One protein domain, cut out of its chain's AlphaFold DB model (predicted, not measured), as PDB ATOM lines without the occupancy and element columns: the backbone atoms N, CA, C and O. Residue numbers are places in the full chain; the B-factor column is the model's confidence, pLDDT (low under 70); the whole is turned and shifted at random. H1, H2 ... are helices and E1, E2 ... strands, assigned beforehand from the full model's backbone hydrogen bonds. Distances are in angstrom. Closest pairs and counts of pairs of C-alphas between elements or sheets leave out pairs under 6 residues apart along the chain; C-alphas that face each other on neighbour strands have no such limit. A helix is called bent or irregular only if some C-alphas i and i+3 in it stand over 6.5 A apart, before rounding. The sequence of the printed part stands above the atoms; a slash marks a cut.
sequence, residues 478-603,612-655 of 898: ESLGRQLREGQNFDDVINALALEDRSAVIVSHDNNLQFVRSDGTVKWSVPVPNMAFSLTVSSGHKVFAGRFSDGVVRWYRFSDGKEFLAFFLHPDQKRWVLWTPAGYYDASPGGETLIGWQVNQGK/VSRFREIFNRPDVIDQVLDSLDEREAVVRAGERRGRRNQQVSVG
ATOM      1  N   GLU A 478     -17.646  -3.271  62.710       36.41
ATOM      2  CA  GLU A 478     -18.740  -3.515  63.644       36.41
ATOM      3  C   GLU A 478     -20.016  -2.679  63.410       36.41
ATOM      4  O   GLU A 478     -21.118  -3.205  63.565       36.41
ATOM      5  N   SER A 479     -19.918  -1.411  62.997       37.16
ATOM      6  CA  SER A 479     -21.085  -0.512  62.855       37.16
ATOM      7  C   SER A 479     -21.825  -0.624  61.512       37.16
ATOM      8  O   SER A 479     -22.968  -0.177  61.405       37.16
ATOM      9  N   LEU A 480     -21.217  -1.286  60.520       42.09
ATOM     10  CA  LEU A 480     -21.881  -1.749  59.290       42.09
ATOM     11  C   LEU A 480     -22.421  -3.186  59.418       42.09
ATOM     12  O   LEU A 480     -23.003  -3.708  58.474       42.09
ATOM     13  N   GLY A 481     -22.317  -3.774  60.616       35.09
ATOM     14  CA  GLY A 481     -23.142  -4.880  61.080       35.09
ATOM     15  C   GLY A 481     -22.863  -6.215  60.404       35.09
ATOM     16  O   GLY A 481     -23.468  -6.514  59.391       35.09
ATOM     17  N   ARG A 482     -22.049  -7.069  61.041       36.25
ATOM     18  CA  ARG A 482     -22.158  -8.551  61.066       36.25
ATOM     19  C   ARG A 482     -22.371  -9.336  59.742       36.25
ATOM     20  O   ARG A 482     -22.578 -10.544  59.817       36.25
ATOM     21  N   GLN A 483     -22.325  -8.721  58.557       40.53
ATOM     22  CA  GLN A 483     -22.735  -9.325  57.277       40.53
ATOM     23  C   GLN A 483     -21.811  -9.035  56.080       40.53
ATOM     24  O   GLN A 483     -22.147  -9.398  54.956       40.53
ATOM     25  N   LEU A 484     -20.611  -8.492  56.288       41.09
ATOM     26  CA  LEU A 484     -19.545  -8.595  55.283       41.09
ATOM     27  C   LEU A 484     -18.781  -9.898  55.577       41.09
ATOM     28  O   LEU A 484     -18.128 -10.019  56.608       41.09
ATOM     29  N   ARG A 485     -19.006 -10.927  54.751       37.41
ATOM     30  CA  ARG A 485     -18.613 -12.328  55.007       37.41
ATOM     31  C   ARG A 485     -17.102 -12.511  55.224       37.41
ATOM     32  O   ARG A 485     -16.297 -11.820  54.607       37.41
ATOM     33  N   GLU A 486     -16.753 -13.524  56.026       34.88
ATOM     34  CA  GLU A 486     -15.398 -14.080  56.164       34.88
ATOM     35  C   GLU A 486     -14.761 -14.327  54.786       34.88
ATOM     36  O   GLU A 486     -15.297 -15.078  53.968       34.88
ATOM     37  N   GLY A 487     -13.619 -13.683  54.528       36.72
ATOM     38  CA  GLY A 487     -12.818 -13.893  53.316       36.72
ATOM     39  C   GLY A 487     -12.200 -12.633  52.707       36.72
ATOM     40  O   GLY A 487     -11.291 -12.756  51.889       36.72
ATOM     41  N   GLN A 488     -12.641 -11.432  53.100       40.03
ATOM     42  CA  GLN A 488     -11.966 -10.178  52.745       40.03
ATOM     43  C   GLN A 488     -11.272  -9.606  53.983       40.03
ATOM     44  O   GLN A 488     -11.921  -9.332  54.988       40.03
ATOM     45  N   ASN A 489      -9.943  -9.493  53.923       36.12
ATOM     46  CA  ASN A 489      -9.152  -8.911  54.998       36.12
ATOM     47  C   ASN A 489      -9.345  -7.388  54.950       36.12
ATOM     48  O   ASN A 489      -8.893  -6.744  54.007       36.12
ATOM     49  N   PHE A 490     -10.080  -6.829  55.912       41.59
ATOM     50  CA  PHE A 490     -10.372  -5.390  55.995       41.59
ATOM     51  C   PHE A 490      -9.402  -4.638  56.925       41.59
ATOM     52  O   PHE A 490      -9.654  -3.481  57.254       41.59
ATOM     53  N   ASP A 491      -8.289  -5.269  57.316       36.66
ATOM     54  CA  ASP A 491      -7.233  -4.666  58.148       36.66
ATOM     55  C   ASP A 491      -6.542  -3.459  57.470       36.66
ATOM     56  O   ASP A 491      -5.941  -2.640  58.159       36.66
ATOM     57  N   ASP A 492      -6.696  -3.310  56.147       49.69
ATOM     58  CA  ASP A 492      -6.088  -2.247  55.328       49.69
ATOM     59  C   ASP A 492      -7.102  -1.176  54.851       49.69
ATOM     60  O   ASP A 492      -6.806  -0.368  53.966       49.69
ATOM     61  N   VAL A 493      -8.325  -1.153  55.409       51.84
ATOM     62  CA  VAL A 493      -9.305  -0.094  55.105       51.84
ATOM     63  C   VAL A 493      -8.914   1.194  55.815       51.84
ATOM     64  O   VAL A 493      -8.881   1.257  57.042       51.84
ATOM     65  N   ILE A 494      -8.706   2.252  55.036       59.16
ATOM     66  CA  ILE A 494      -8.259   3.544  55.564       59.16
ATOM     67  C   ILE A 494      -9.403   4.541  55.688       59.16
ATOM     68  O   ILE A 494      -9.473   5.292  56.661       59.16
ATOM     69  N   ASN A 495     -10.307   4.574  54.708       67.62
ATOM     70  CA  ASN A 495     -11.483   5.432  54.782       67.62
ATOM     71  C   ASN A 495     -12.676   4.825  54.039       67.62
ATOM     72  O   ASN A 495     -12.515   4.004  53.138       67.62
ATOM     73  N   ALA A 496     -13.884   5.245  54.403       69.69
ATOM     74  CA  ALA A 496     -15.121   4.810  53.783       69.69
ATOM     75  C   ALA A 496     -16.152   5.949  53.720       69.69
ATOM     76  O   ALA A 496     -16.319   6.718  54.664       69.69
ATOM     77  N   LEU A 497     -16.885   6.027  52.610       73.19
ATOM     78  CA  LEU A 497     -18.021   6.926  52.409       73.19
ATOM     79  C   LEU A 497     -19.288   6.100  52.208       73.19
ATOM     80  O   LEU A 497     -19.493   5.532  51.135       73.19
ATOM     81  N   ALA A 498     -20.142   6.040  53.227       71.50
ATOM     82  CA  ALA A 498     -21.482   5.479  53.091       71.50
ATOM     83  C   ALA A 498     -22.402   6.474  52.367       71.50
ATOM     84  O   ALA A 498     -22.358   7.674  52.646       71.50
ATOM     85  N   LEU A 499     -23.242   5.978  51.456       73.12
ATOM     86  CA  LEU A 499     -24.300   6.790  50.849       73.12
ATOM     87  C   LEU A 499     -25.346   7.184  51.903       73.12
ATOM     88  O   LEU A 499     -25.549   6.461  52.880       73.12
ATOM     89  N   GLU A 500     -26.038   8.309  51.694       70.62
ATOM     90  CA  GLU A 500     -27.046   8.814  52.644       70.62
ATOM     91  C   GLU A 500     -28.178   7.806  52.897       70.62
ATOM     92  O   GLU A 500     -28.654   7.666  54.023       70.62
ATOM     93  N   ASP A 501     -28.557   7.045  51.868       72.31
ATOM     94  CA  ASP A 501     -29.573   5.990  51.933       72.31
ATOM     95  C   ASP A 501     -29.054   4.657  52.506       72.31
ATOM     96  O   ASP A 501     -29.819   3.700  52.636       72.31
ATOM     97  N   ARG A 502     -27.759   4.581  52.851       73.94
ATOM     98  CA  ARG A 502     -27.047   3.385  53.334       73.94
ATOM     99  C   ARG A 502     -27.113   2.174  52.394       73.94
ATOM    100  O   ARG A 502     -26.848   1.053  52.823       73.94
ATOM    101  N   SER A 503     -27.426   2.379  51.114       76.81
ATOM    102  CA  SER A 503     -27.511   1.298  50.120       76.81
ATOM    103  C   SER A 503     -26.141   0.784  49.663       76.81
ATOM    104  O   SER A 503     -26.029  -0.327  49.140       76.81
ATOM    105  N   ALA A 504     -25.089   1.584  49.842       79.81
ATOM    106  CA  ALA A 504     -23.725   1.242  49.467       79.81
ATOM    107  C   ALA A 504     -22.687   2.084  50.220       79.81
ATOM    108  O   ALA A 504     -23.004   3.089  50.861       79.81
ATOM    109  N   VAL A 505     -21.429   1.672  50.088       82.38
ATOM    110  CA  VAL A 505     -20.243   2.340  50.613       82.38
ATOM    111  C   VAL A 505     -19.144   2.368  49.548       82.38
ATOM    112  O   VAL A 505     -18.948   1.398  48.814       82.38
ATOM    113  N   ILE A 506     -18.422   3.484  49.455       83.25
ATOM    114  CA  ILE A 506     -17.148   3.559  48.734       83.25
ATOM    115  C   ILE A 506     -16.030   3.412  49.760       83.25
ATOM    116  O   ILE A 506     -15.956   4.204  50.693       83.25
ATOM    117  N   VAL A 507     -15.173   2.414  49.589       82.62
ATOM    118  CA  VAL A 507     -14.060   2.088  50.485       82.62
ATOM    119  C   VAL A 507     -12.746   2.479  49.822       82.62
ATOM    120  O   VAL A 507     -12.535   2.186  48.642       82.62
ATOM    121  N   SER A 508     -11.867   3.127  50.581       77.50
ATOM    122  CA  SER A 508     -10.481   3.395  50.209       77.50
ATOM    123  C   SER A 508      -9.531   2.476  50.960       77.50
ATOM    124  O   SER A 508      -9.561   2.400  52.189       77.50
ATOM    125  N   HIS A 509      -8.643   1.861  50.189       77.38
ATOM    126  CA  HIS A 509      -7.443   1.149  50.635       77.38
ATOM    127  C   HIS A 509      -6.197   1.980  50.265       77.38
ATOM    128  O   HIS A 509      -6.346   3.079  49.723       77.38
ATOM    129  N   ASP A 510      -4.986   1.457  50.498       70.44
ATOM    130  CA  ASP A 510      -3.711   2.145  50.200       70.44
ATOM    131  C   ASP A 510      -3.619   2.647  48.743       70.44
ATOM    132  O   ASP A 510      -3.263   3.794  48.495       70.44
ATOM    133  N   ASN A 511      -3.962   1.797  47.765       81.19
ATOM    134  CA  ASN A 511      -3.827   2.087  46.325       81.19
ATOM    135  C   ASN A 511      -5.057   1.646  45.508       81.19
ATOM    136  O   ASN A 511      -4.955   1.327  44.318       81.19
ATOM    137  N   ASN A 512      -6.232   1.552  46.139       86.56
ATOM    138  CA  ASN A 512      -7.446   1.061  45.482       86.56
ATOM    139  C   ASN A 512      -8.722   1.686  46.066       86.56
ATOM    140  O   ASN A 512      -8.839   1.861  47.279       86.56
ATOM    141  N   LEU A 513      -9.701   1.958  45.199       89.69
ATOM    142  CA  LEU A 513     -11.058   2.361  45.578       89.69
ATOM    143  C   LEU A 513     -12.065   1.285  45.182       89.69
ATOM    144  O   LEU A 513     -12.003   0.741  44.078       89.69
ATOM    145  N   GLN A 514     -13.032   1.012  46.054       89.69
ATOM    146  CA  GLN A 514     -14.061  -0.007  45.835       89.69
ATOM    147  C   GLN A 514     -15.451   0.516  46.142       89.69
ATOM    148  O   GLN A 514     -15.668   1.115  47.187       89.69
ATOM    149  N   PHE A 515     -16.414   0.216  45.275       89.50
ATOM    150  CA  PHE A 515     -17.829   0.393  45.579       89.50
ATOM    151  C   PHE A 515     -18.428  -0.933  46.012       89.50
ATOM    152  O   PHE A 515     -18.472  -1.883  45.224       89.50
ATOM    153  N   VAL A 516     -18.942  -0.968  47.235       85.44
ATOM    154  CA  VAL A 516     -19.534  -2.147  47.859       85.44
ATOM    155  C   VAL A 516     -20.978  -1.823  48.216       85.44
ATOM    156  O   VAL A 516     -21.253  -0.854  48.918       85.44
ATOM    157  N   ARG A 517     -21.931  -2.604  47.711       83.38
ATOM    158  CA  ARG A 517     -23.336  -2.480  48.120       83.38
ATOM    159  C   ARG A 517     -23.532  -2.981  49.548       83.38
ATOM    160  O   ARG A 517     -22.717  -3.740  50.065       83.38
ATOM    161  N   SER A 518     -24.650  -2.614  50.165       77.75
ATOM    162  CA  SER A 518     -25.020  -3.060  51.515       77.75
ATOM    163  C   SER A 518     -25.134  -4.586  51.654       77.75
ATOM    164  O   SER A 518     -25.046  -5.102  52.760       77.75
ATOM    165  N   ASP A 519     -25.317  -5.315  50.548       78.81
ATOM    166  CA  ASP A 519     -25.318  -6.785  50.499       78.81
ATOM    167  C   ASP A 519     -23.909  -7.409  50.382       78.81
ATOM    168  O   ASP A 519     -23.776  -8.629  50.271       78.81
ATOM    169  N   GLY A 520     -22.856  -6.583  50.383       73.69
ATOM    170  CA  GLY A 520     -21.458  -6.987  50.229       73.69
ATOM    171  C   GLY A 520     -20.993  -7.152  48.780       73.69
ATOM    172  O   GLY A 520     -19.831  -7.491  48.552       73.69
ATOM    173  N   THR A 521     -21.850  -6.919  47.778       84.38
ATOM    174  CA  THR A 521     -21.443  -7.046  46.370       84.38
ATOM    175  C   THR A 521     -20.559  -5.879  45.929       84.38
ATOM    176  O   THR A 521     -20.945  -4.711  46.005       84.38
ATOM    177  N   VAL A 522     -19.369  -6.194  45.407       87.69
ATOM    178  CA  VAL A 522     -18.468  -5.203  44.803       87.69
ATOM    179  C   VAL A 522     -18.956  -4.882  43.390       87.69
ATOM    180  O   VAL A 522     -18.980  -5.754  42.523       87.69
ATOM    181  N   LYS A 523     -19.357  -3.630  43.142       90.69
ATOM    182  CA  LYS A 523     -19.807  -3.174  41.813       90.69
ATOM    183  C   LYS A 523     -18.628  -2.847  40.902       90.69
ATOM    184  O   LYS A 523     -18.659  -3.167  39.717       90.69
ATOM    185  N   TRP A 524     -17.621  -2.181  41.453       94.06
ATOM    186  CA  TRP A 524     -16.374  -1.852  40.774       94.06
ATOM    187  C   TRP A 524     -15.242  -1.723  41.796       94.06
ATOM    188  O   TRP A 524     -15.473  -1.405  42.964       94.06
ATOM    189  N   SER A 525     -14.021  -1.987  41.335       91.94
ATOM    190  CA  SER A 525     -12.763  -1.787  42.055       91.94
ATOM    191  C   SER A 525     -11.790  -1.153  41.075       91.94
ATOM    192  O   SER A 525     -11.614  -1.687  39.978       91.94
ATOM    193  N   VAL A 526     -11.189  -0.026  41.442       92.25
ATOM    194  CA  VAL A 526     -10.305   0.734  40.557       92.25
ATOM    195  C   VAL A 526      -8.984   1.049  41.255       92.25
ATOM    196  O   VAL A 526      -8.996   1.548  42.385       92.25
ATOM    197  N   PRO A 527      -7.842   0.782  40.596       90.19
ATOM    198  CA  PRO A 527      -6.554   1.176  41.134       90.19
ATOM    199  C   PRO A 527      -6.472   2.700  41.185       90.19
ATOM    200  O   PRO A 527      -6.893   3.388  40.254       90.19
ATOM    201  N   VAL A 528      -5.890   3.214  42.260       88.50
ATOM    202  CA  VAL A 528      -5.593   4.637  42.422       88.50
ATOM    203  C   VAL A 528      -4.114   4.815  42.738       88.50
ATOM    204  O   VAL A 528      -3.490   3.896  43.269       88.50
ATOM    205  N   PRO A 529      -3.517   5.964  42.375       82.69
ATOM    206  CA  PRO A 529      -2.076   6.139  42.492       82.69
ATOM    207  C   PRO A 529      -1.577   6.127  43.935       82.69
ATOM    208  O   PRO A 529      -0.429   5.753  44.181       82.69
ATOM    209  N   ASN A 530      -2.441   6.571  44.844       78.12
ATOM    210  CA  ASN A 530      -2.153   6.888  46.226       78.12
ATOM    211  C   ASN A 530      -3.439   6.733  47.051       78.12
ATOM    212  O   ASN A 530      -4.528   6.508  46.511       78.12
ATOM    213  N   MET A 531      -3.319   6.920  48.356       75.75
ATOM    214  CA  MET A 531      -4.394   6.688  49.308       75.75
ATOM    215  C   MET A 531      -5.401   7.841  49.345       75.75
ATOM    216  O   MET A 531      -4.995   9.001  49.432       75.75
ATOM    217  N   ALA A 532      -6.709   7.547  49.333       76.62
ATOM    218  CA  ALA A 532      -7.753   8.565  49.464       76.62
ATOM    219  C   ALA A 532      -8.160   8.769  50.933       76.62
ATOM    220  O   ALA A 532      -8.817   7.936  51.555       76.62
ATOM    221  N   PHE A 533      -7.818   9.929  51.484       70.12
ATOM    222  CA  PHE A 533      -8.073  10.268  52.886       70.12
ATOM    223  C   PHE A 533      -9.437  10.883  53.150       70.12
ATOM    224  O   PHE A 533      -9.863  10.962  54.296       70.12
ATOM    225  N   SER A 534     -10.114  11.376  52.123       69.44
ATOM    226  CA  SER A 534     -11.464  11.913  52.242       69.44
ATOM    227  C   SER A 534     -12.171  11.740  50.913       69.44
ATOM    228  O   SER A 534     -11.572  11.962  49.859       69.44
ATOM    229  N   LEU A 535     -13.437  11.347  50.982       74.19
ATOM    230  CA  LEU A 535     -14.300  11.113  49.837       74.19
ATOM    231  C   LEU A 535     -15.573  11.950  49.990       74.19
ATOM    232  O   LEU A 535     -16.103  12.097  51.089       74.19
ATOM    233  N   THR A 536     -16.087  12.461  48.875       71.19
ATOM    234  CA  THR A 536     -17.398  13.118  48.803       71.19
ATOM    235  C   THR A 536     -18.121  12.707  47.531       71.19
ATOM    236  O   THR A 536     -17.488  12.457  46.505       71.19
ATOM    237  N   VAL A 537     -19.449  12.691  47.565       71.81
ATOM    238  CA  VAL A 537     -20.293  12.351  46.414       71.81
ATOM    239  C   VAL A 537     -21.171  13.539  46.014       71.81
ATOM    240  O   VAL A 537     -21.528  14.369  46.846       71.81
ATOM    241  N   SER A 538     -21.486  13.650  44.723       69.00
ATOM    242  CA  SER A 538     -22.511  14.581  44.220       69.00
ATOM    243  C   SER A 538     -23.912  14.169  44.661       69.00
ATOM    244  O   SER A 538     -24.205  12.977  44.713       69.00
ATOM    245  N   SER A 539     -24.814  15.133  44.865       59.75
ATOM    246  CA  SER A 539     -26.217  14.870  45.236       59.75
ATOM    247  C   SER A 539     -26.965  13.971  44.241       59.75
ATOM    248  O   SER A 539     -27.836  13.204  44.631       59.75
ATOM    249  N   GLY A 540     -26.607  14.027  42.953       65.75
ATOM    250  CA  GLY A 540     -27.167  13.165  41.907       65.75
ATOM    251  C   GLY A 540     -26.442  11.829  41.700       65.75
ATOM    252  O   GLY A 540     -26.741  11.143  40.725       65.75
ATOM    253  N   HIS A 541     -25.450  11.490  42.534       74.81
ATOM    254  CA  HIS A 541     -24.613  10.287  42.408       74.81
ATOM    255  C   HIS A 541     -24.038  10.068  40.990       74.81
ATOM    256  O   HIS A 541     -23.911   8.938  40.522       74.81
ATOM    257  N   LYS A 542     -23.688  11.144  40.272       78.12
ATOM    258  CA  LYS A 542     -23.036  11.053  38.947       78.12
ATOM    259  C   LYS A 542     -21.519  10.960  39.071       78.12
ATOM    260  O   LYS A 542     -20.858  10.236  38.329       78.12
ATOM    261  N   VAL A 543     -20.984  11.692  40.040       80.81
ATOM    262  CA  VAL A 543     -19.554  11.859  40.301       80.81
ATOM    263  C   VAL A 543     -19.299  11.745  41.797       80.81
ATOM    264  O   VAL A 543     -20.127  12.174  42.609       80.81
ATOM    265  N   PHE A 544     -18.136  11.219  42.151       81.19
ATOM    266  CA  PHE A 544     -17.543  11.387  43.471       81.19
ATOM    267  C   PHE A 544     -16.114  11.907  43.322       81.19
ATOM    268  O   PHE A 544     -15.509  11.803  42.255       81.19
ATOM    269  N   ALA A 545     -15.587  12.502  44.382       81.44
ATOM    270  CA  ALA A 545     -14.247  13.056  44.397       81.44
ATOM    271  C   ALA A 545     -13.511  12.632  45.661       81.44
ATOM    272  O   ALA A 545     -14.110  12.533  46.735       81.44
ATOM    273  N   GLY A 546     -12.215  12.387  45.511       77.25
ATOM    274  CA  GLY A 546     -11.323  12.010  46.593       77.25
ATOM    275  C   GLY A 546     -10.163  12.981  46.737       77.25
ATOM    276  O   GLY A 546      -9.707  13.573  45.757       77.25
ATOM    277  N   ARG A 547      -9.682  13.129  47.971       76.69
ATOM    278  CA  ARG A 547      -8.420  13.808  48.282       76.69
ATOM    279  C   ARG A 547      -7.372  12.781  48.622       76.69
ATOM    280  O   ARG A 547      -7.611  11.939  49.488       76.69
ATOM    281  N   PHE A 548      -6.236  12.890  47.965       79.12
ATOM    282  CA  PHE A 548      -5.206  11.874  48.008       79.12
ATOM    283  C   PHE A 548      -3.994  12.319  48.824       79.12
ATOM    284  O   PHE A 548      -3.795  13.513  49.057       79.12
ATOM    285  N   SER A 549      -3.206  11.346  49.286       73.19
ATOM    286  CA  SER A 549      -1.978  11.580  50.060       73.19
ATOM    287  C   SER A 549      -0.938  12.416  49.311       73.19
ATOM    288  O   SER A 549      -0.198  13.166  49.936       73.19
ATOM    289  N   ASP A 550      -0.966  12.373  47.978       74.69
ATOM    290  CA  ASP A 550      -0.114  13.156  47.079       74.69
ATOM    291  C   ASP A 550      -0.564  14.622  46.885       74.69
ATOM    292  O   ASP A 550      -0.038  15.341  46.033       74.69
ATOM    293  N   GLY A 551      -1.572  15.078  47.639       74.00
ATOM    294  CA  GLY A 551      -2.095  16.447  47.582       74.00
ATOM    295  C   GLY A 551      -2.989  16.741  46.373       74.00
ATOM    296  O   GLY A 551      -3.375  17.892  46.160       74.00
ATOM    297  N   VAL A 552      -3.336  15.724  45.579       82.00
ATOM    298  CA  VAL A 552      -4.188  15.864  44.393       82.00
ATOM    299  C   VAL A 552      -5.650  15.586  44.748       82.00
ATOM    300  O   VAL A 552      -5.982  14.658  45.494       82.00
ATOM    301  N   VAL A 553      -6.556  16.375  44.170       83.38
ATOM    302  CA  VAL A 553      -7.990  16.061  44.154       83.38
ATOM    303  C   VAL A 553      -8.307  15.330  42.861       83.38
ATOM    304  O   VAL A 553      -7.960  15.818  41.788       83.38
ATOM    305  N   ARG A 554      -8.979  14.183  42.950       88.50
ATOM    306  CA  ARG A 554      -9.374  13.391  41.777       88.50
ATOM    307  C   ARG A 554     -10.874  13.182  41.745       88.50
ATOM    308  O   ARG A 554     -11.482  12.915  42.782       88.50
ATOM    309  N   TRP A 555     -11.452  13.286  40.553       89.00
ATOM    310  CA  TRP A 555     -12.864  13.052  40.289       89.00
ATOM    311  C   TRP A 555     -13.052  11.773  39.502       89.00
ATOM    312  O   TRP A 555     -12.373  11.500  38.509       89.00
ATOM    313  N   TYR A 556     -14.055  11.033  39.943       90.31
ATOM    314  CA  TYR A 556     -14.387   9.722  39.447       90.31
ATOM    315  C   TYR A 556     -15.856   9.673  39.074       90.31
ATOM    316  O   TYR A 556     -16.732  10.197  39.775       90.31
ATOM    317  N   ARG A 557     -16.145   8.995  37.973       90.69
ATOM    318  CA  ARG A 557     -17.510   8.685  37.587       90.69
ATOM    319  C   ARG A 557     -18.065   7.642  38.547       90.69
ATOM    320  O   ARG A 557     -17.484   6.585  38.768       90.69
ATOM    321  N   PHE A 558     -19.232   7.920  39.106       86.00
ATOM    322  CA  PHE A 558     -19.827   7.066  40.130       86.00
ATOM    323  C   PHE A 558     -20.292   5.702  39.591       86.00
ATOM    324  O   PHE A 558     -20.324   4.699  40.309       86.00
ATOM    325  N   SER A 559     -20.661   5.634  38.308       90.25
ATOM    326  CA  SER A 559     -21.198   4.414  37.702       90.25
ATOM    327  C   SER A 559     -20.185   3.270  37.638       90.25
ATOM    328  O   SER A 559     -20.589   2.126  37.848       90.25
ATOM    329  N   ASP A 560     -18.915   3.579  37.365       93.06
ATOM    330  CA  ASP A 560     -17.846   2.617  37.058       93.06
ATOM    331  C   ASP A 560     -16.516   2.889  37.788       93.06
ATOM    332  O   ASP A 560     -15.566   2.131  37.612       93.06
ATOM    333  N   GLY A 561     -16.436   3.949  38.597       92.25
ATOM    334  CA  GLY A 561     -15.231   4.321  39.332       92.25
ATOM    335  C   GLY A 561     -14.128   4.917  38.458       92.25
ATOM    336  O   GLY A 561     -13.020   5.095  38.948       92.25
ATOM    337  N   LYS A 562     -14.366   5.222  37.175       93.06
ATOM    338  CA  LYS A 562     -13.301   5.740  36.302       93.06
ATOM    339  C   LYS A 562     -12.941   7.176  36.650       93.06
ATOM    340  O   LYS A 562     -13.817   8.040  36.683       93.06
ATOM    341  N   GLU A 563     -11.652   7.428  36.853       93.56
ATOM    342  CA  GLU A 563     -11.115   8.785  36.936       93.56
ATOM    343  C   GLU A 563     -11.358   9.507  35.610       93.56
ATOM    344  O   GLU A 563     -11.204   8.914  34.540       93.56
ATOM    345  N   PHE A 564     -11.739  10.778  35.671       91.88
ATOM    346  CA  PHE A 564     -11.855  11.612  34.471       91.88
ATOM    347  C   PHE A 564     -11.162  12.969  34.610       91.88
ATOM    348  O   PHE A 564     -10.910  13.620  33.599       91.88
ATOM    349  N   LEU A 565     -10.839  13.396  35.833       92.19
ATOM    350  CA  LEU A 565     -10.181  14.671  36.090       92.19
ATOM    351  C   LEU A 565      -9.375  14.608  37.385       92.19
ATOM    352  O   LEU A 565      -9.817  14.023  38.374       92.19
ATOM    353  N   ALA A 566      -8.247  15.301  37.392       91.81
ATOM    354  CA  ALA A 566      -7.427  15.542  38.560       91.81
ATOM    355  C   ALA A 566      -7.000  17.014  38.627       91.81
ATOM    356  O   ALA A 566      -6.912  17.705  37.610       91.81
ATOM    357  N   PHE A 567      -6.767  17.499  39.845       87.50
ATOM    358  CA  PHE A 567      -6.423  18.884  40.144       87.50
ATOM    359  C   PHE A 567      -5.331  18.953  41.198       87.50
ATOM    360  O   PHE A 567      -5.451  18.354  42.271       87.50
ATOM    361  N   PHE A 568      -4.318  19.764  40.922       85.25
ATOM    362  CA  PHE A 568      -3.284  20.118  41.877       85.25
ATOM    363  C   PHE A 568      -3.158  21.634  41.964       85.25
ATOM    364  O   PHE A 568      -3.042  22.328  40.949       85.25
ATOM    365  N   LEU A 569      -3.149  22.140  43.192       77.31
ATOM    366  CA  LEU A 569      -2.897  23.539  43.498       77.31
ATOM    367  C   LEU A 569      -1.635  23.631  44.342       77.31
ATOM    368  O   LEU A 569      -1.553  23.068  45.434       77.31
ATOM    369  N   HIS A 570      -0.666  24.369  43.819       76.25
ATOM    370  CA  HIS A 570       0.583  24.623  44.501       76.25
ATOM    371  C   HIS A 570       0.337  25.467  45.767       76.25
ATOM    372  O   HIS A 570      -0.496  26.381  45.749       76.25
ATOM    373  N   PRO A 571       1.095  25.235  46.851       68.31
ATOM    374  CA  PRO A 571       0.966  25.978  48.111       68.31
ATOM    375  C   PRO A 571       1.122  27.501  48.018       68.31
ATOM    376  O   PRO A 571       0.633  28.226  48.881       68.31
ATOM    377  N   ASP A 572       1.754  28.003  46.955       67.88
ATOM    378  CA  ASP A 572       1.856  29.446  46.677       67.88
ATOM    379  C   ASP A 572       0.523  30.095  46.274       67.88
ATOM    380  O   ASP A 572       0.468  31.316  46.120       67.88
ATOM    381  N   GLN A 573      -0.532  29.288  46.098       69.19
ATOM    382  CA  GLN A 573      -1.886  29.704  45.726       69.19
ATOM    383  C   GLN A 573      -1.949  30.479  44.405       69.19
ATOM    384  O   GLN A 573      -2.898  31.214  44.153       69.19
ATOM    385  N   LYS A 574      -0.935  30.342  43.551       71.69
ATOM    386  CA  LYS A 574      -0.873  30.984  42.233       71.69
ATOM    387  C   LYS A 574      -0.809  29.935  41.147       71.69
ATOM    388  O   LYS A 574      -1.528  30.036  40.153       71.69
ATOM    389  N   ARG A 575       0.047  28.931  41.345       79.94
ATOM    390  CA  ARG A 575       0.254  27.876  40.365       79.94
ATOM    391  C   ARG A 575      -0.710  26.725  40.601       79.94
ATOM    392  O   ARG A 575      -0.730  26.126  41.666       79.94
ATOM    393  N   TRP A 576      -1.483  26.384  39.590       84.44
ATOM    394  CA  TRP A 576      -2.378  25.237  39.560       84.44
ATOM    395  C   TRP A 576      -2.331  24.539  38.207       84.44
ATOM    396  O   TRP A 576      -1.972  25.153  37.192       84.44
ATOM    397  N   VAL A 577      -2.724  23.267  38.209       88.50
ATOM    398  CA  VAL A 577      -2.869  22.439  37.014       88.50
ATOM    399  C   VAL A 577      -4.048  21.473  37.158       88.50
ATOM    400  O   VAL A 577      -4.265  20.880  38.215       88.50
ATOM    401  N   LEU A 578      -4.821  21.352  36.082       91.62
ATOM    402  CA  LEU A 578      -5.903  20.392  35.879       91.62
ATOM    403  C   LEU A 578      -5.496  19.439  34.769       91.62
ATOM    404  O   LEU A 578      -5.004  19.900  33.740       91.62
ATOM    405  N   TRP A 579      -5.743  18.144  34.930       94.81
ATOM    406  CA  TRP A 579      -5.465  17.183  33.869       94.81
ATOM    407  C   TRP A 579      -6.442  16.014  33.851       94.81
ATOM    408  O   TRP A 579      -7.065  15.671  34.855       94.81
ATOM    409  N   THR A 580      -6.565  15.398  32.684       93.88
ATOM    410  CA  THR A 580      -7.308  14.156  32.464       93.88
ATOM    411  C   THR A 580      -6.364  12.944  32.538       93.88
ATOM    412  O   THR A 580      -5.149  13.124  32.444       93.88
ATOM    413  N   PRO A 581      -6.853  11.696  32.655       90.62
ATOM    414  CA  PRO A 581      -5.989  10.510  32.697       90.62
ATOM    415  C   PRO A 581      -5.072  10.312  31.475       90.62
ATOM    416  O   PRO A 581      -3.954   9.831  31.636       90.62
ATOM    417  N   ALA A 582      -5.489  10.710  30.266       89.31
ATOM    418  CA  ALA A 582      -4.614  10.737  29.085       89.31
ATOM    419  C   ALA A 582      -3.662  11.948  29.061       89.31
ATOM    420  O   ALA A 582      -2.841  12.070  28.155       89.31
ATOM    421  N   GLY A 583      -3.772  12.837  30.049       91.50
ATOM    422  CA  GLY A 583      -2.894  13.970  30.304       91.50
ATOM    423  C   GLY A 583      -3.164  15.209  29.466       91.50
ATOM    424  O   GLY A 583      -2.292  16.074  29.383       91.50
ATOM    425  N   TYR A 584      -4.361  15.340  28.882       92.94
ATOM    426  CA  TYR A 584      -4.820  16.654  28.436       92.94
ATOM    427  C   TYR A 584      -4.933  17.558  29.652       92.94
ATOM    428  O   TYR A 584      -5.468  17.134  30.675       92.94
ATOM    429  N   TYR A 585      -4.426  18.781  29.557       93.94
ATOM    430  CA  TYR A 585      -4.328  19.660  30.710       93.94
ATOM    431  C   TYR A 585      -4.686  21.108  30.401       93.94
ATOM    432  O   TYR A 585      -4.623  21.572  29.257       93.94
ATOM    433  N   ASP A 586      -5.014  21.814  31.478       90.94
ATOM    434  CA  ASP A 586      -5.004  23.264  31.567       90.94
ATOM    435  C   ASP A 586      -4.252  23.688  32.829       90.94
ATOM    436  O   ASP A 586      -4.252  22.979  33.837       90.94
ATOM    437  N   ALA A 587      -3.577  24.828  32.776       87.12
ATOM    438  CA  ALA A 587      -2.745  25.288  33.872       87.12
ATOM    439  C   ALA A 587      -2.653  26.811  33.915       87.12
ATOM    440  O   ALA A 587      -2.605  27.494  32.892       87.12
ATOM    441  N   SER A 588      -2.505  27.331  35.129       81.50
ATOM    442  CA  SER A 588      -1.989  28.687  35.361       81.50
ATOM    443  C   SER A 588      -0.609  28.914  34.713       81.50
ATOM    444  O   SER A 588       0.127  27.950  34.465       81.50
ATOM    445  N   PRO A 589      -0.176  30.178  34.534       78.50
ATOM    446  CA  PRO A 589       1.215  30.488  34.211       78.50
ATOM    447  C   PRO A 589       2.194  29.819  35.190       78.50
ATOM    448  O   PRO A 589       2.112  30.009  36.401       78.50
ATOM    449  N   GLY A 590       3.113  29.007  34.663       76.50
ATOM    450  CA  GLY A 590       4.064  28.225  35.460       76.50
ATOM    451  C   GLY A 590       3.489  26.954  36.100       76.50
ATOM    452  O   GLY A 590       4.266  26.140  36.591       76.50
ATOM    453  N   GLY A 591       2.173  26.722  36.065       81.31
ATOM    454  CA  GLY A 591       1.546  25.503  36.594       81.31
ATOM    455  C   GLY A 591       1.903  24.237  35.810       81.31
ATOM    456  O   GLY A 591       2.049  23.172  36.394       81.31
ATOM    457  N   GLU A 592       2.159  24.354  34.503       87.50
ATOM    458  CA  GLU A 592       2.623  23.237  33.659       87.50
ATOM    459  C   GLU A 592       4.005  22.691  34.071       87.50
ATOM    460  O   GLU A 592       4.383  21.599  33.664       87.50
ATOM    461  N   THR A 593       4.768  23.433  34.885       83.31
ATOM    462  CA  THR A 593       6.052  22.956  35.432       83.31
ATOM    463  C   THR A 593       5.875  21.954  36.570       83.31
ATOM    464  O   THR A 593       6.835  21.290  36.934       83.31
ATOM    465  N   LEU A 594       4.655  21.834  37.107       86.62
ATOM    466  CA  LEU A 594       4.342  21.001  38.266       86.62
ATOM    467  C   LEU A 594       4.061  19.544  37.904       86.62
ATOM    468  O   LEU A 594       3.846  18.749  38.811       86.62
ATOM    469  N   ILE A 595       4.002  19.188  36.618       92.44
ATOM    470  CA  ILE A 595       3.704  17.824  36.175       92.44
ATOM    471  C   ILE A 595       4.602  17.378  35.020       92.44
ATOM    472  O   ILE A 595       5.075  18.171  34.201       92.44
ATOM    473  N   GLY A 596       4.799  16.069  34.921       93.12
ATOM    474  CA  GLY A 596       5.495  15.443  33.805       93.12
ATOM    475  C   GLY A 596       5.218  13.953  33.710       93.12
ATOM    476  O   GLY A 596       4.621  13.346  34.595       93.12
ATOM    477  N   TRP A 597       5.647  13.373  32.600       94.31
ATOM    478  CA  TRP A 597       5.470  11.971  32.270       94.31
ATOM    479  C   TRP A 597       6.671  11.160  32.719       94.31
ATOM    480  O   TRP A 597       7.778  11.371  32.230       94.31
ATOM    481  N   GLN A 598       6.442  10.206  33.613       94.25
ATOM    482  CA  GLN A 598       7.387   9.149  33.926       94.25
ATOM    483  C   GLN A 598       7.213   7.989  32.941       94.25
ATOM    484  O   GLN A 598       6.099   7.512  32.748       94.25
ATOM    485  N   VAL A 599       8.306   7.505  32.353       94.00
ATOM    486  CA  VAL A 599       8.297   6.381  31.401       94.00
ATOM    487  C   VAL A 599       9.312   5.336  31.855       94.00
ATOM    488  O   VAL A 599      10.507   5.622  31.929       94.00
ATOM    489  N   ASN A 600       8.854   4.125  32.186       93.75
ATOM    490  CA  ASN A 600       9.760   3.050  32.602       93.75
ATOM    491  C   ASN A 600      10.589   2.523  31.416       93.75
ATOM    492  O   ASN A 600      10.110   2.463  30.286       93.75
ATOM    493  N   GLN A 601      11.820   2.085  31.699       90.12
ATOM    494  CA  GLN A 601      12.813   1.646  30.702       90.12
ATOM    495  C   GLN A 601      13.244   0.178  30.893       90.12
ATOM    496  O   GLN A 601      14.389  -0.202  30.605       90.12
ATOM    497  N   GLY A 602      12.314  -0.641  31.396       90.31
ATOM    498  CA  GLY A 602      12.547  -2.008  31.864       90.31
ATOM    499  C   GLY A 602      13.053  -2.066  33.308       90.31
ATOM    500  O   GLY A 602      13.333  -1.043  33.936       90.31
ATOM    501  N   LYS A 603      13.183  -3.278  33.855       91.00
ATOM    502  CA  LYS A 603      13.485  -3.494  35.283       91.00
ATOM    503  C   LYS A 603      14.866  -3.027  35.737       91.00
ATOM    504  O   LYS A 603      15.064  -2.798  36.920       91.00
ATOM    505  N   VAL A 612       5.581  18.062  31.081       91.56
ATOM    506  CA  VAL A 612       4.457  18.168  30.122       91.56
ATOM    507  C   VAL A 612       4.584  19.352  29.168       91.56
ATOM    508  O   VAL A 612       4.022  19.326  28.072       91.56
ATOM    509  N   SER A 613       5.350  20.379  29.544       84.25
ATOM    510  CA  SER A 613       5.642  21.536  28.694       84.25
ATOM    511  C   SER A 613       6.321  21.147  27.374       84.25
ATOM    512  O   SER A 613       6.169  21.858  26.383       84.25
ATOM    513  N   ARG A 614       6.996  19.987  27.311       86.31
ATOM    514  CA  ARG A 614       7.561  19.434  26.065       86.31
ATOM    515  C   ARG A 614       6.505  18.989  25.060       86.31
ATOM    516  O   ARG A 614       6.790  18.958  23.872       86.31
ATOM    517  N   PHE A 615       5.289  18.717  25.521       88.50
ATOM    518  CA  PHE A 615       4.183  18.232  24.698       88.50
ATOM    519  C   PHE A 615       3.010  19.218  24.669       88.50
ATOM    520  O   PHE A 615       1.873  18.840  24.380       88.50
ATOM    521  N   ARG A 616       3.272  20.493  24.988       86.81
ATOM    522  CA  ARG A 616       2.253  21.542  25.105       86.81
ATOM    523  C   ARG A 616       1.363  21.641  23.869       86.81
ATOM    524  O   ARG A 616       0.156  21.763  24.016       86.81
ATOM    525  N   GLU A 617       1.938  21.538  22.672       82.81
ATOM    526  CA  GLU A 617       1.197  21.645  21.405       82.81
ATOM    527  C   GLU A 617       0.106  20.572  21.245       82.81
ATOM    528  O   GLU A 617      -0.901  20.807  20.574       82.81
ATOM    529  N   ILE A 618       0.285  19.416  21.891       85.88
ATOM    530  CA  ILE A 618      -0.630  18.272  21.822       85.88
ATOM    531  C   ILE A 618      -1.574  18.262  23.030       85.88
ATOM    532  O   ILE A 618      -2.789  18.139  22.863       85.88
ATOM    533  N   PHE A 619      -1.025  18.399  24.242       90.56
ATOM    534  CA  PHE A 619      -1.749  18.115  25.484       90.56
ATOM    535  C   PHE A 619      -2.275  19.347  26.222       90.56
ATOM    536  O   PHE A 619      -3.182  19.192  27.035       90.56
ATOM    537  N   ASN A 620      -1.802  20.567  25.934       91.50
ATOM    538  CA  ASN A 620      -2.451  21.768  26.467       91.50
ATOM    539  C   ASN A 620      -3.768  21.986  25.710       91.50
ATOM    540  O   ASN A 620      -3.814  22.573  24.624       91.50
ATOM    541  N   ARG A 621      -4.846  21.430  26.261       90.44
ATOM    542  CA  ARG A 621      -6.174  21.385  25.645       90.44
ATOM    543  C   ARG A 621      -7.231  21.843  26.642       90.44
ATOM    544  O   ARG A 621      -8.046  21.033  27.090       90.44
ATOM    545  N   PRO A 622      -7.271  23.145  26.970       89.44
ATOM    546  CA  PRO A 622      -8.267  23.657  27.898       89.44
ATOM    547  C   PRO A 622      -9.703  23.469  27.382       89.44
ATOM    548  O   PRO A 622     -10.632  23.301  28.160       89.44
ATOM    549  N   ASP A 623      -9.886  23.410  26.064       86.44
ATOM    550  CA  ASP A 623     -11.153  23.057  25.422       86.44
ATOM    551  C   ASP A 623     -11.605  21.616  25.718       86.44
ATOM    552  O   ASP A 623     -12.801  21.370  25.864       86.44
ATOM    553  N   VAL A 624     -10.670  20.663  25.837       90.12
ATOM    554  CA  VAL A 624     -10.978  19.290  26.275       90.12
ATOM    555  C   VAL A 624     -11.354  19.284  27.752       90.12
ATOM    556  O   VAL A 624     -12.343  18.648  28.100       90.12
ATOM    557  N   ILE A 625     -10.636  20.030  28.602       88.56
ATOM    558  CA  ILE A 625     -10.972  20.160  30.032       88.56
ATOM    559  C   ILE A 625     -12.406  20.673  30.220       88.56
ATOM    560  O   ILE A 625     -13.168  20.078  30.983       88.56
ATOM    561  N   ASP A 626     -12.813  21.702  29.470       83.69
ATOM    562  CA  ASP A 626     -14.190  22.214  29.521       83.69
ATOM    563  C   ASP A 626     -15.216  21.146  29.148       83.69
ATOM    564  O   ASP A 626     -16.250  21.018  29.798       83.69
ATOM    565  N   GLN A 627     -14.938  20.361  28.102       88.25
ATOM    566  CA  GLN A 627     -15.849  19.304  27.676       88.25
ATOM    567  C   GLN A 627     -15.879  18.115  28.638       88.25
ATOM    568  O   GLN A 627     -16.945  17.536  28.816       88.25
ATOM    569  N   VAL A 628     -14.765  17.783  29.296       89.81
ATOM    570  CA  VAL A 628     -14.700  16.709  30.301       89.81
ATOM    571  C   VAL A 628     -15.585  17.018  31.504       89.81
ATOM    572  O   VAL A 628     -16.247  16.119  32.021       89.81
ATOM    573  N   LEU A 629     -15.639  18.282  31.929       82.25
ATOM    574  CA  LEU A 629     -16.519  18.717  33.017       82.25
ATOM    575  C   LEU A 629     -18.011  18.541  32.682       82.25
ATOM    576  O   LEU A 629     -18.817  18.387  33.598       82.25
ATOM    577  N   ASP A 630     -18.376  18.540  31.395       82.62
ATOM    578  CA  ASP A 630     -19.753  18.344  30.929       82.62
ATOM    579  C   ASP A 630     -20.073  16.871  30.604       82.62
ATOM    580  O   ASP A 630     -21.154  16.386  30.941       82.62
ATOM    581  N   SER A 631     -19.168  16.154  29.926       88.81
ATOM    582  CA  SER A 631     -19.390  14.767  29.482       88.81
ATOM    583  C   SER A 631     -19.121  13.731  30.571       88.81
ATOM    584  O   SER A 631     -19.675  12.635  30.522       88.81
ATOM    585  N   LEU A 632     -18.246  14.046  31.535       88.25
ATOM    586  CA  LEU A 632     -17.677  13.086  32.489       88.25
ATOM    587  C   LEU A 632     -16.958  11.908  31.798       88.25
ATOM    588  O   LEU A 632     -16.742  10.858  32.412       88.25
ATOM    589  N   ASP A 633     -16.624  12.055  30.512       90.25
ATOM    590  CA  ASP A 633     -15.936  11.076  29.672       90.25
ATOM    591  C   ASP A 633     -14.902  11.776  28.788       90.25
ATOM    592  O   ASP A 633     -15.232  12.620  27.950       90.25
ATOM    593  N   GLU A 634     -13.638  11.410  28.980       91.12
ATOM    594  CA  GLU A 634     -12.507  12.001  28.268       91.12
ATOM    595  C   GLU A 634     -12.583  11.794  26.753       91.12
ATOM    596  O   GLU A 634     -12.296  12.718  25.991       91.12
ATOM    597  N   ARG A 635     -12.997  10.610  26.288       90.38
ATOM    598  CA  ARG A 635     -13.031  10.317  24.849       90.38
ATOM    599  C   ARG A 635     -14.092  11.156  24.166       90.38
ATOM    600  O   ARG A 635     -13.831  11.758  23.126       90.38
ATOM    601  N   GLU A 636     -15.269  11.234  24.777       91.56
ATOM    602  CA  GLU A 636     -16.336  12.101  24.291       91.56
ATOM    603  C   GLU A 636     -15.915  13.578  24.297       91.56
ATOM    604  O   GLU A 636     -16.167  14.299  23.331       91.56
ATOM    605  N   ALA A 637     -15.215  14.022  25.343       91.06
ATOM    606  CA  ALA A 637     -14.730  15.391  25.443       91.06
ATOM    607  C   ALA A 637     -13.732  15.752  24.336       91.06
ATOM    608  O   ALA A 637     -13.838  16.823  23.737       91.06
ATOM    609  N   VAL A 638     -12.800  14.846  24.015       90.19
ATOM    610  CA  VAL A 638     -11.853  15.016  22.903       90.19
ATOM    611  C   VAL A 638     -12.593  15.132  21.572       90.19
ATOM    612  O   VAL A 638     -12.290  16.039  20.789       90.19
ATOM    613  N   VAL A 639     -13.587  14.266  21.330       89.12
ATOM    614  CA  VAL A 639     -14.417  14.302  20.115       89.12
ATOM    615  C   VAL A 639     -15.120  15.653  19.985       89.12
ATOM    616  O   VAL A 639     -14.852  16.379  19.023       89.12
ATOM    617  N   ARG A 640     -15.908  16.047  20.994       88.94
ATOM    618  CA  ARG A 640     -16.652  17.320  21.015       88.94
ATOM    619  C   ARG A 640     -15.737  18.537  20.849       88.94
ATOM    620  O   ARG A 640     -16.068  19.479  20.128       88.94
ATOM    621  N   ALA A 641     -14.568  18.533  21.493       86.44
ATOM    622  CA  ALA A 641     -13.607  19.631  21.397       86.44
ATOM    623  C   ALA A 641     -12.999  19.760  19.990       86.44
ATOM    624  O   ALA A 641     -12.810  20.872  19.494       86.44
ATOM    625  N   GLY A 642     -12.700  18.645  19.316       83.44
ATOM    626  CA  GLY A 642     -12.156  18.707  17.955       83.44
ATOM    627  C   GLY A 642     -13.181  18.972  16.860       83.44
ATOM    628  O   GLY A 642     -12.830  19.644  15.891       83.44
ATOM    629  N   GLU A 643     -14.439  18.553  17.033       81.88
ATOM    630  CA  GLU A 643     -15.543  18.958  16.148       81.88
ATOM    631  C   GLU A 643     -15.666  20.487  16.101       81.88
ATOM    632  O   GLU A 643     -15.735  21.071  15.021       81.88
ATOM    633  N   ARG A 644     -15.553  21.156  17.258       74.69
ATOM    634  CA  ARG A 644     -15.527  22.627  17.342       74.69
ATOM    635  C   ARG A 644     -14.315  23.269  16.657       74.69
ATOM    636  O   ARG A 644     -14.400  24.420  16.247       74.69
ATOM    637  N   ARG A 645     -13.191  22.551  16.536       70.81
ATOM    638  CA  ARG A 645     -11.963  23.021  15.860       70.81
ATOM    639  C   ARG A 645     -11.886  22.645  14.376       70.81
ATOM    640  O   ARG A 645     -10.935  23.059  13.718       70.81
ATOM    641  N   GLY A 646     -12.814  21.839  13.854       61.06
ATOM    642  CA  GLY A 646     -12.749  21.331  12.478       61.06
ATOM    643  C   GLY A 646     -11.519  20.454  12.188       61.06
ATOM    644  O   GLY A 646     -11.045  20.423  11.054       61.06
ATOM    645  N   ARG A 647     -10.961  19.762  13.195       59.47
ATOM    646  CA  ARG A 647      -9.761  18.907  13.059       59.47
ATOM    647  C   ARG A 647     -10.092  17.425  13.250       59.47
ATOM    648  O   ARG A 647     -10.966  17.074  14.035       59.47
ATOM    649  N   ARG A 648      -9.343  16.539  12.575       54.66
ATOM    650  CA  ARG A 648      -9.351  15.095  12.876       54.66
ATOM    651  C   ARG A 648      -8.737  14.872  14.259       54.66
ATOM    652  O   ARG A 648      -7.568  15.180  14.471       54.66
ATOM    653  N   ASN A 649      -9.529  14.337  15.183       58.38
ATOM    654  CA  ASN A 649      -9.084  13.969  16.522       58.38
ATOM    655  C   ASN A 649      -8.410  12.603  16.494       58.38
ATOM    656  O   ASN A 649      -9.084  11.589  16.325       58.38
ATOM    657  N   GLN A 650      -7.099  12.570  16.698       62.00
ATOM    658  CA  GLN A 650      -6.396  11.342  17.042       62.00
ATOM    659  C   GLN A 650      -5.842  11.493  18.453       62.00
ATOM    660  O   GLN A 650      -5.179  12.480  18.763       62.00
ATOM    661  N   GLN A 651      -6.152  10.527  19.314       71.06
ATOM    662  CA  GLN A 651      -5.523  10.417  20.622       71.06
ATOM    663  C   GLN A 651      -4.080   9.962  20.392       71.06
ATOM    664  O   GLN A 651      -3.859   8.856  19.906       71.06
ATOM    665  N   VAL A 652      -3.125  10.846  20.669       81.38
ATOM    666  CA  VAL A 652      -1.690  10.560  20.556       81.38
ATOM    667  C   VAL A 652      -1.201  10.075  21.912       81.38
ATOM    668  O   VAL A 652      -1.470  10.722  22.925       81.38
ATOM    669  N   SER A 653      -0.501   8.942  21.949       84.12
ATOM    670  CA  SER A 653       0.144   8.477  23.177       84.12
ATOM    671  C   SER A 653       1.499   9.157  23.337       84.12
ATOM    672  O   SER A 653       2.267   9.254  22.383       84.12
ATOM    673  N   VAL A 654       1.838   9.582  24.554       87.31
ATOM    674  CA  VAL A 654       3.135  10.220  24.840       87.31
ATOM    675  C   VAL A 654       4.310   9.326  24.446       87.31
ATOM    676  O   VAL A 654       5.309   9.835  23.946       87.31
ATOM    677  N   GLY A 655       4.170   8.002  24.583       85.25
ATOM    678  CA  GLY A 655       5.205   7.037  24.199       85.25
ATOM    679  C   GLY A 655       5.590   7.077  22.713       85.25
ATOM    680  O   GLY A 655       6.698   6.682  22.368       85.25
TER     681      GLY A 655
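AT A GLANCE: This is residues 478 to 603 and 612 to 655 of the 898 residues of a protein of Candidatus Sulfopaludibacter sp. SbA6 (UniProt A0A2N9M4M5). Two antiparallel sheets follow one another along the longest axis, partly face to face with their strands crossed at 39 degrees: a four-stranded sheet, E1 to E4, and a twisted six-stranded one, E5 to E10. Helix H3 packs over the E8 to E10 part of the larger sheet with H4 against it, the short H1 is on the opposite face, and a tail without named elements, residues 478 to 494, lies at the far end beyond the smaller sheet. The printed part has 170 residues with eleven named strands and four named helices, E1 to E10, H1, E11, H2, H3 and H4 along the chain, in the class mixed, helices and strands. It is only just compact, close to loose, with a radius of gyration of the C-alphas of 18.2 A, and spans 56 by 37 by 35 A.

HOW THE PARTS SIT: E1, residues 495 to 498, E2, 504 to 508, E3, 512 to 517, and E4, 522 to 527, form a meander, each strand the antiparallel neighbour of the one before. In the hairpin E1 and E2, N 497 and O 506 are 2.8 A apart, within hydrogen-bond range. E5, 532 to 537, E6, 543 to 548, E7, 553 to 557, E8, 563 to 569, E9, 576 to 579, and E10, 585 to 587, form a second meander, in that order across the sheet. Between the neighbour strands E5 and E6, N 536 and O 545 are 2.9 A apart, and between the neighbour strands E8 and E9, N 566 and O 579 are 2.8 A apart, both pairs within hydrogen-bond range. The two sheets form a sandwich, face to face, their best planes 21 degrees apart; the closest C-alphas of E1 and E5 are those of Leu 497 and Leu 535, 6.2 A. H1, residues 591 to 594, is on the larger sheet at a height of 6.8 A, only just over none of its strands, with two C-alphas falling on E9 and two on E10. E11, 595 to 599, pairs with no named strand. H2, 612 to 619, only grazes that sheet and touches H1, the closest C-alphas being those of Glu 592 and Ser 613, 6.1 A. H3, 622 to 631, is on the opposite face from H1, at a height of 8.2 A, and makes two layers with the sheet, a helix on one face. It lies only just over E8, with 3 C-alphas falling on it, slantwise to the strands at 52 degrees to E8 on the local plane. H4, 634 to 645, touches H3 at a steep tilt of 54 degrees, opposite ways, the closest C-alphas being those of Gln 627 and Ala 637, 4.6 A. In H4 every O i to N i+4 pair is within hydrogen-bond range, in H3 5 of 6 and in H2 2 of 4; H1 is too short for such a pair.

IN THESE COORDINATES: E1 begins at C-alpha 495, (-11.483, 5.432, 54.782). E8, the longest strand by residues, measures 18.1 A from first to last C-alpha, E3 16.5 A and E6 16.3 A. H3 measures 14.3 A, and H4 16.6 A, ending at C-alpha 645, (-11.963, 23.021, 15.860). H2 is irregular, with C-alphas 614 and 617 8.2 A apart.

THE WHOLE: The two C-alphas farthest apart are those of Arg 482 and Gly 646, 57.8 A. Residues 604 to 611 are not printed, and C-alphas 603 and 612 across the cut are 24.0 A apart. Of the links that are printed whole, E8 to E9 is short and the others are tight. The mean pLDDT of the printed part is 78.6; it is under 70 at 31 residues, among them 478 to 496 and 646 to 650.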